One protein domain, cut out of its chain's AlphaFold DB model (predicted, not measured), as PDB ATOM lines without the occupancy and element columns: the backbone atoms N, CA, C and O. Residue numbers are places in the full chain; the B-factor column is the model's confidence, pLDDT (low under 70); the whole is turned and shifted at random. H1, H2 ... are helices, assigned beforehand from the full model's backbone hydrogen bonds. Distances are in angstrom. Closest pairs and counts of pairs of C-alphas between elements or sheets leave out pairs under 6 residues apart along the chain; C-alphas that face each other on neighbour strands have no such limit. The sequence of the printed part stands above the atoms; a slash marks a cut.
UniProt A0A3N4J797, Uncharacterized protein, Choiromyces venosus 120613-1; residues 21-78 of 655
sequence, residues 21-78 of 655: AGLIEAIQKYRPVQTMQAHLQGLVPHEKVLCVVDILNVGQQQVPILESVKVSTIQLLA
ATOM      1  N   ALA A  21      -3.714  19.782 -26.800       67.75
ATOM      2  CA  ALA A  21      -5.098  19.302 -26.832       67.75
ATOM      3  C   ALA A  21      -5.897  19.916 -28.000       67.75
ATOM      4  O   ALA A  21      -6.530  19.190 -28.767       67.75
ATOM      5  N   GLY A  22      -5.791  21.237 -28.195       81.50
ATOM      6  CA  GLY A  22      -6.433  21.931 -29.316       81.50
ATOM      7  C   GLY A  22      -5.884  21.527 -30.690       81.50
ATOM      8  O   GLY A  22      -6.637  21.495 -31.662       81.50
ATOM      9  N   LEU A  23      -4.599  21.160 -30.786       76.38
ATOM     10  CA  LEU A  23      -4.018  20.621 -32.020       76.38
ATOM     11  C   LEU A  23      -4.591  19.236 -32.361       76.38
ATOM     12  O   LEU A  23      -4.925  18.993 -33.519       76.38
ATOM     13  N   ILE A  24      -4.746  18.351 -31.371       75.81
ATOM     14  CA  ILE A  24      -5.338  17.017 -31.563       75.81
ATOM     15  C   ILE A  24      -6.800  17.139 -32.025       75.81
ATOM     16  O   ILE A  24      -7.181  16.504 -33.009       75.81
ATOM     17  N   GLU A  25      -7.599  18.000 -31.383       74.12
ATOM     18  CA  GLU A  25      -8.990  18.255 -31.789       74.12
ATOM     19  C   GLU A  25      -9.068  18.832 -33.217       74.12
ATOM     20  O   GLU A  25      -9.874  18.385 -34.036       74.12
ATOM     21  N   ALA A  26      -8.188  19.776 -33.566       71.12
ATOM     22  CA  ALA A  26      -8.133  20.341 -34.911       71.12
ATOM     23  C   ALA A  26      -7.723  19.298 -35.973       71.12
ATOM     24  O   ALA A  26      -8.335  19.247 -37.041       71.12
ATOM     25  N   ILE A  27      -6.748  18.429 -35.674       78.94
ATOM     26  CA  ILE A  27      -6.293  17.337 -36.554       78.94
ATOM     27  C   ILE A  27      -7.427  16.345 -36.844       78.94
ATOM     28  O   ILE A  27      -7.601  15.935 -37.994       78.94
ATOM     29  N   GLN A  28      -8.229  16.005 -35.829       76.31
ATOM     30  CA  GLN A  28      -9.417  15.155 -35.977       76.31
ATOM     31  C   GLN A  28     -10.512  15.809 -36.841       76.31
ATOM     32  O   GLN A  28     -11.288  15.107 -37.487       76.31
ATOM     33  N   LYS A  29     -10.574  17.147 -36.875       80.50
ATOM     34  CA  LYS A  29     -11.687  17.917 -37.452       80.50
ATOM     35  C   LYS A  29     -11.432  18.483 -38.857       80.50
ATOM     36  O   LYS A  29     -12.379  18.606 -39.630       80.50
ATOM     37  N   TYR A  30     -10.186  18.816 -39.208       67.62
ATOM     38  CA  TYR A  30      -9.855  19.620 -40.404       67.62
ATOM     39  C   TYR A  30      -8.826  18.983 -41.361       67.62
ATOM     40  O   TYR A  30      -8.171  19.682 -42.130       67.62
ATOM     41  N   ARG A  31      -8.745  17.644 -41.372       77.31
ATOM     42  CA  ARG A  31      -7.719  16.807 -42.039       77.31
ATOM     43  C   ARG A  31      -6.333  16.913 -41.361       77.31
ATOM     44  O   ARG A  31      -5.856  18.030 -41.136       77.31
ATOM     45  N   PRO A  32      -5.628  15.788 -41.108       77.81
ATOM     46  CA  PRO A  32      -4.372  15.813 -40.352       77.81
ATOM     47  C   PRO A  32      -3.263  16.659 -40.987       77.81
ATOM     48  O   PRO A  32      -2.700  17.528 -40.325       77.81
ATOM     49  N   VAL A  33      -2.974  16.437 -42.275       74.19
ATOM     50  CA  VAL A  33      -1.773  16.978 -42.938       74.19
ATOM     51  C   VAL A  33      -1.776  18.508 -42.973       74.19
ATOM     52  O   VAL A  33      -0.815  19.129 -42.535       74.19
ATOM     53  N   GLN A  34      -2.869  19.128 -43.433       79.44
ATOM     54  CA  GLN A  34      -2.964  20.590 -43.552       79.44
ATOM     55  C   GLN A  34      -2.959  21.279 -42.180       79.44
ATOM     56  O   GLN A  34      -2.286  22.292 -42.005       79.44
ATOM     57  N   THR A  35      -3.649  20.698 -41.194       83.12
ATOM     58  CA  THR A  35      -3.684  21.224 -39.822       83.12
ATOM     59  C   THR A  35      -2.301  21.173 -39.169       83.12
ATOM     60  O   THR A  35      -1.839  22.166 -38.605       83.12
ATOM     61  N   MET A  36      -1.606  20.038 -39.288       84.38
ATOM     62  CA  MET A  36      -0.262  19.869 -38.735       84.38
ATOM     63  C   MET A  36       0.770  20.731 -39.477       84.38
ATOM     64  O   MET A  36       1.610  21.348 -38.831       84.38
ATOM     65  N   GLN A  37       0.675  20.857 -40.805       84.31
ATOM     66  CA  GLN A  37       1.541  21.733 -41.599       84.31
ATOM     67  C   GLN A  37       1.389  23.206 -41.190       84.31
ATOM     68  O   GLN A  37       2.396  23.876 -40.971       84.31
ATOM     69  N   ALA A  38       0.156  23.698 -41.025       84.75
ATOM     70  CA  ALA A  38      -0.100  25.066 -40.573       84.75
ATOM     71  C   ALA A  38       0.420  25.316 -39.144       84.75
ATOM     72  O   ALA A  38       0.997  26.368 -38.872       84.75
ATOM     73  N   HIS A  39       0.284  24.339 -38.239       87.94
ATOM     74  CA  HIS A  39       0.826  24.444 -36.882       87.94
ATOM     75  C   HIS A  39       2.366  24.465 -36.881       87.94
ATOM     76  O   HIS A  39       2.976  25.359 -36.299       87.94
ATOM     77  N   LEU A  40       3.006  23.533 -37.598       91.44
ATOM     78  CA  LEU A  40       4.466  23.444 -37.715       91.44
ATOM     79  C   LEU A  40       5.088  24.608 -38.509       91.44
ATOM     80  O   LEU A  40       6.296  24.820 -38.420       91.44
ATOM     81  N   GLN A  41       4.318  25.384 -39.277       90.06
ATOM     82  CA  GLN A  41       4.814  26.598 -39.937       90.06
ATOM     83  C   GLN A  41       5.100  27.738 -38.947       90.06
ATOM     84  O   GLN A  41       6.057  28.475 -39.172       90.06
ATOM     85  N   GLY A  42       4.346  27.848 -37.848       88.69
ATOM     86  CA  GLY A  42       4.489  28.925 -36.855       88.69
ATOM     87  C   GLY A  42       5.545  28.707 -35.761       88.69
ATOM     88  O   GLY A  42       5.733  29.593 -34.935       88.69
ATOM     89  N   LEU A  43       6.204  27.546 -35.736       92.12
ATOM     90  CA  LEU A  43       7.181  27.152 -34.710       92.12
ATOM     91  C   LEU A  43       8.635  27.371 -35.172       92.12
ATOM     92  O   LEU A  43       8.919  27.341 -36.374       92.12
ATOM     93  N   VAL A  44       9.584  27.510 -34.241       89.75
ATOM     94  CA  VAL A  44      11.031  27.475 -34.556       89.75
ATOM     95  C   VAL A  44      11.550  26.025 -34.670       89.75
ATOM     96  O   VAL A  44      10.889  25.102 -34.195       89.75
ATOM     97  N   PRO A  45      12.702  25.747 -35.321       87.31
ATOM     98  CA  PRO A  45      13.079  24.376 -35.697       87.31
ATOM     99  C   PRO A  45      13.105  23.343 -34.557       87.31
ATOM    100  O   PRO A  45      12.639  22.225 -34.754       87.31
ATOM    101  N   HIS A  46      13.571  23.708 -33.358       81.00
ATOM    102  CA  HIS A  46      13.578  22.792 -32.209       81.00
ATOM    103  C   HIS A  46      12.170  22.535 -31.638       81.00
ATOM    104  O   HIS A  46      11.864  21.406 -31.260       81.00
ATOM    105  N   GLU A  47      11.277  23.530 -31.653       87.00
ATOM    106  CA  GLU A  47       9.864  23.347 -31.292       87.00
ATOM    107  C   GLU A  47       9.147  22.407 -32.274       87.00
ATOM    108  O   GLU A  47       8.302  21.621 -31.852       87.00
ATOM    109  N   LYS A  48       9.500  22.429 -33.570       89.81
ATOM    110  CA  LYS A  48       8.959  21.473 -34.558       89.81
ATOM    111  C   LYS A  48       9.353  20.039 -34.219       89.81
ATOM    112  O   LYS A  48       8.504  19.157 -34.281       89.81
ATOM    113  N   VAL A  49      10.614  19.814 -33.835       81.38
ATOM    114  CA  VAL A  49      11.101  18.489 -33.416       81.38
ATOM    115  C   VAL A  49      10.364  18.018 -32.160       81.38
ATOM    116  O   VAL A  49       9.838  16.910 -32.164       81.38
ATOM    117  N   LEU A  50      10.251  18.863 -31.130       82.56
ATOM    118  CA  LEU A  50       9.515  18.532 -29.901       82.56
ATOM    119  C   LEU A  50       8.034  18.229 -30.180       82.56
ATOM    120  O   LEU A  50       7.541  17.184 -29.772       82.56
ATOM    121  N   CYS A  51       7.352  19.069 -30.964       87.56
ATOM    122  CA  CYS A  51       5.952  18.867 -31.345       87.56
ATOM    123  C   CYS A  51       5.735  17.549 -32.115       87.56
ATOM    124  O   CYS A  51       4.763  16.837 -31.869       87.56
ATOM    125  N   VAL A  52       6.661  17.169 -33.005       83.88
ATOM    126  CA  VAL A  52       6.611  15.875 -33.709       83.88
ATOM    127  C   VAL A  52       6.865  14.700 -32.759       83.88
ATOM    128  O   VAL A  52       6.174  13.688 -32.866       83.88
ATOM    129  N   VAL A  53       7.797  14.824 -31.806       83.00
ATOM    130  CA  VAL A  53       8.040  13.803 -30.771       83.00
ATOM    131  C   VAL A  53       6.806  13.613 -29.885       83.00
ATOM    132  O   VAL A  53       6.388  12.473 -29.684       83.00
ATOM    133  N   ASP A  54       6.166  14.691 -29.428       82.25
ATOM    134  CA  ASP A  54       4.940  14.626 -28.624       82.25
ATOM    135  C   ASP A  54       3.781  13.976 -29.397       82.25
ATOM    136  O   ASP A  54       3.108  13.084 -28.873       82.25
ATOM    137  N   ILE A  55       3.579  14.347 -30.669       82.00
ATOM    138  CA  ILE A  55       2.557  13.737 -31.538       82.00
ATOM    139  C   ILE A  55       2.825  12.239 -31.751       82.00
ATOM    140  O   ILE A  55       1.890  11.438 -31.705       82.00
ATOM    141  N   LEU A  56       4.084  11.834 -31.949       75.06
ATOM    142  CA  LEU A  56       4.462  10.422 -32.082       75.06
ATOM    143  C   LEU A  56       4.241   9.643 -30.777       75.06
ATOM    144  O   LEU A  56       3.738   8.522 -30.819       75.06
ATOM    145  N   ASN A  57       4.570  10.239 -29.629       70.69
ATOM    146  CA  ASN A  57       4.418   9.636 -28.305       70.69
ATOM    147  C   ASN A  57       2.932   9.426 -27.945       70.69
ATOM    148  O   ASN A  57       2.534   8.340 -27.528       70.69
ATOM    149  N   VAL A  58       2.074  10.417 -28.223       72.12
ATOM    150  CA  VAL A  58       0.607  10.274 -28.136       72.12
ATOM    151  C   VAL A  58       0.091   9.240 -29.148       72.12
ATOM    152  O   VAL A  58      -0.765   8.416 -28.818       72.12
ATOM    153  N   GLY A  59       0.642   9.225 -30.366       62.28
ATOM    154  CA  GLY A  59       0.275   8.290 -31.432       62.28
ATOM    155  C   GLY A  59       0.494   6.812 -31.085       62.28
ATOM    156  O   GLY A  59      -0.281   5.970 -31.538       62.28
ATOM    157  N   GLN A  60       1.469   6.480 -30.230       55.03
ATOM    158  CA  GLN A  60       1.675   5.102 -29.754       55.03
ATOM    159  C   GLN A  60       0.495   4.556 -28.930       55.03
ATOM    160  O   GLN A  60       0.339   3.341 -28.829       55.03
ATOM    161  N   GLN A  61      -0.369   5.421 -28.386       48.19
ATOM    162  CA  GLN A  61      -1.561   5.007 -27.640       48.19
ATOM    163  C   GLN A  61      -2.808   4.826 -28.528       48.19
ATOM    164  O   GLN A  61      -3.816   4.307 -28.051       48.19
ATOM    165  N   GLN A  62      -2.778   5.234 -29.807       47.97
ATOM    166  CA  GLN A  62      -3.947   5.202 -30.699       47.97
ATOM    167  C   GLN A  62      -3.602   4.722 -32.119       47.97
ATOM    168  O   GLN A  62      -3.300   5.505 -33.021       47.97
ATOM    169  N   VAL A  63      -3.753   3.408 -32.330       44.62
ATOM    170  CA  VAL A  63      -3.457   2.673 -33.577       44.62
ATOM    171  C   VAL A  63      -3.839   3.396 -34.889       44.62
ATOM    172  O   VAL A  63      -2.968   3.486 -35.756       44.62
ATOM    173  N   PRO A  64      -5.065   3.933 -35.093       48.50
ATOM    174  CA  PRO A  64      -5.443   4.517 -36.388       48.50
ATOM    175  C   PRO A  64      -4.757   5.856 -36.705       48.50
ATOM    176  O   PRO A  64      -4.709   6.247 -37.869       48.50
ATOM    177  N   ILE A  65      -4.210   6.566 -35.710       52.53
ATOM    178  CA  ILE A  65      -3.512   7.842 -35.939       52.53
ATOM    179  C   ILE A  65      -2.145   7.592 -36.592       52.53
ATOM    180  O   ILE A  65      -1.732   8.346 -37.480       52.53
ATOM    181  N   LEU A  66      -1.471   6.503 -36.205       47.41
ATOM    182  CA  LEU A  66      -0.087   6.202 -36.572       47.41
ATOM    183  C   LEU A  66       0.137   6.118 -38.095       47.41
ATOM    184  O   LEU A  66       1.159   6.593 -38.584       47.41
ATOM    185  N   GLU A  67      -0.825   5.588 -38.855       48.00
ATOM    186  CA  GLU A  67      -0.778   5.537 -40.327       48.00
ATOM    187  C   GLU A  67      -0.705   6.939 -40.955       48.00
ATOM    188  O   GLU A  67       0.137   7.205 -41.815       48.00
ATOM    189  N   SER A  68      -1.542   7.868 -40.481       51.31
ATOM    190  CA  SER A  68      -1.582   9.248 -40.986       51.31
ATOM    191  C   SER A  68      -0.321  10.045 -40.634       51.31
ATOM    192  O   SER A  68       0.136  10.883 -41.419       51.31
ATOM    193  N   VAL A  69       0.286   9.741 -39.480       54.06
ATOM    194  CA  VAL A  69       1.544  10.355 -39.048       54.06
ATOM    195  C   VAL A  69       2.712   9.826 -39.881       54.06
ATOM    196  O   VAL A  69       3.466  10.646 -40.387       54.06
ATOM    197  N   LYS A  70       2.825   8.511 -40.142       51.31
ATOM    198  CA  LYS A  70       3.895   7.933 -40.994       51.31
ATOM    199  C   LYS A  70       4.016   8.635 -42.352       51.31
ATOM    200  O   LYS A  70       5.109   9.056 -42.728       51.31
ATOM    201  N   VAL A  71       2.897   8.785 -43.069       50.50
ATOM    202  CA  VAL A  71       2.857   9.456 -44.384       50.50
ATOM    203  C   VAL A  71       3.318  10.912 -44.271       50.50
ATOM    204  O   VAL A  71       4.091  11.389 -45.101       50.50
ATOM    205  N   SER A  72       2.896  11.597 -43.207       55.78
ATOM    206  CA  SER A  72       3.280  12.985 -42.938       55.78
ATOM    207  C   SER A  72       4.764  13.121 -42.575       55.78
ATOM    208  O   SER A  72       5.416  14.043 -43.051       55.78
ATOM    209  N   THR A  73       5.331  12.197 -41.791       52.94
ATOM    210  CA  THR A  73       6.752  12.195 -41.404       52.94
ATOM    211  C   THR A  73       7.668  12.014 -42.613       52.94
ATOM    212  O   THR A  73       8.688  12.692 -42.700       52.94
ATOM    213  N   ILE A  74       7.298  11.168 -43.580       52.59
ATOM    214  CA  ILE A  74       8.067  10.994 -44.826       52.59
ATOM    215  C   ILE A  74       8.102  12.305 -45.631       52.59
ATOM    216  O   ILE A  74       9.164  12.715 -46.097       52.59
ATOM    217  N   GLN A  75       6.969  13.009 -45.737       50.25
ATOM    218  CA  GLN A  75       6.914  14.326 -46.386       50.25
ATOM    219  C   GLN A  75       7.657  15.411 -45.588       50.25
ATOM    220  O   GLN A  75       8.273  16.292 -46.184       50.25
ATOM    221  N   LEU A  76       7.648  15.338 -44.253       50.62
ATOM    222  CA  LEU A  76       8.366  16.275 -43.389       50.62
ATOM    223  C   LEU A  76       9.889  16.104 -43.497       50.62
ATOM    224  O   LEU A  76      10.602  17.098 -43.560       50.62
ATOM    225  N   LEU A  77      10.385  14.865 -43.576       53.38
ATOM    226  CA  LEU A  77      11.806  14.575 -43.793       53.38
ATOM    227  C   LEU A  77      12.287  15.111 -45.150       53.38
ATOM    228  O   LEU A  77      13.328  15.757 -45.207       53.38
ATOM    229  N   ALA A  78      11.488  14.953 -46.210       48.97
ATOM    230  CA  ALA A  78      11.775  15.547 -47.521       48.97
ATOM    231  C   ALA A  78      11.751  17.094 -47.522       48.97
ATOM    232  O   ALA A  78      12.355  17.714 -48.391       48.97
TER     233      ALA A  78
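Overview. This is residues 21 to 78 of the 655 residues of an uncharacterized protein of Choiromyces venosus 120613-1 (UniProt A0A3N4J797). Two helical hairpins, H1 with H2 and H3 with H4, make a small domain in which the centres of H2, H3 and H4 form a triangle and H1 packs on H2 alone. H3 and H4 form a narrow V, meeting near their link. The printed part has 58 residues, with four named helices in the order H1, H2, H3, H4 and no named strand; its class is all helix. It is compact, with a radius of gyration of the C-alphas of 10.6 A and spans of 28 by 20 by 18 A.

Arrangement. H1, residues 21 to 29, touches H2, residues 32 to 41, opposite ways at a steep tilt of 42 degrees; their closest C-alphas, of Ile 27 and Thr 35, are 5.7 A apart. H2 is close to but not clearly touching H3, residues 45 to 59, with the C-alphas of Leu 40 and Lys 48 closest at 5.8 A. H3 touches H4, residues 63 to 78, opposite ways at a shallow tilt of 23 degrees, through residues 56 to 59 and 65 to 69 alone; the C-alphas of Gly 59 and Leu 66 are closest at 5.6 A. H4, with residues 68 to 72 alone, only just touches H2, with 3 pairs of C-alphas within 8 A, the closest those of Val 33 and Ser 72 at 6.4 A. H1 is apart from H3 and H4. Every O i to N i+4 pair is within hydrogen-bond range in H1, H2 and H3, and 10 of 12 are in H4.

Along the chain. H1 begins at C-alpha 21 (-5.098, 19.302, -26.832) and is 12.6 A long; H2 is 14.2 A long. H3 is 21.0 A long. H4 is 24.3 A long and ends at C-alpha 78 (11.775, 15.547, -47.521).

Size, cuts and confidence. The C-alphas of Val 44 and Val 63 are farthest apart, at 28.7 A. The printed part has no cut, and its three links are tight. The model's pLDDT is under 70 at residues 21, 30 and 59 to 78.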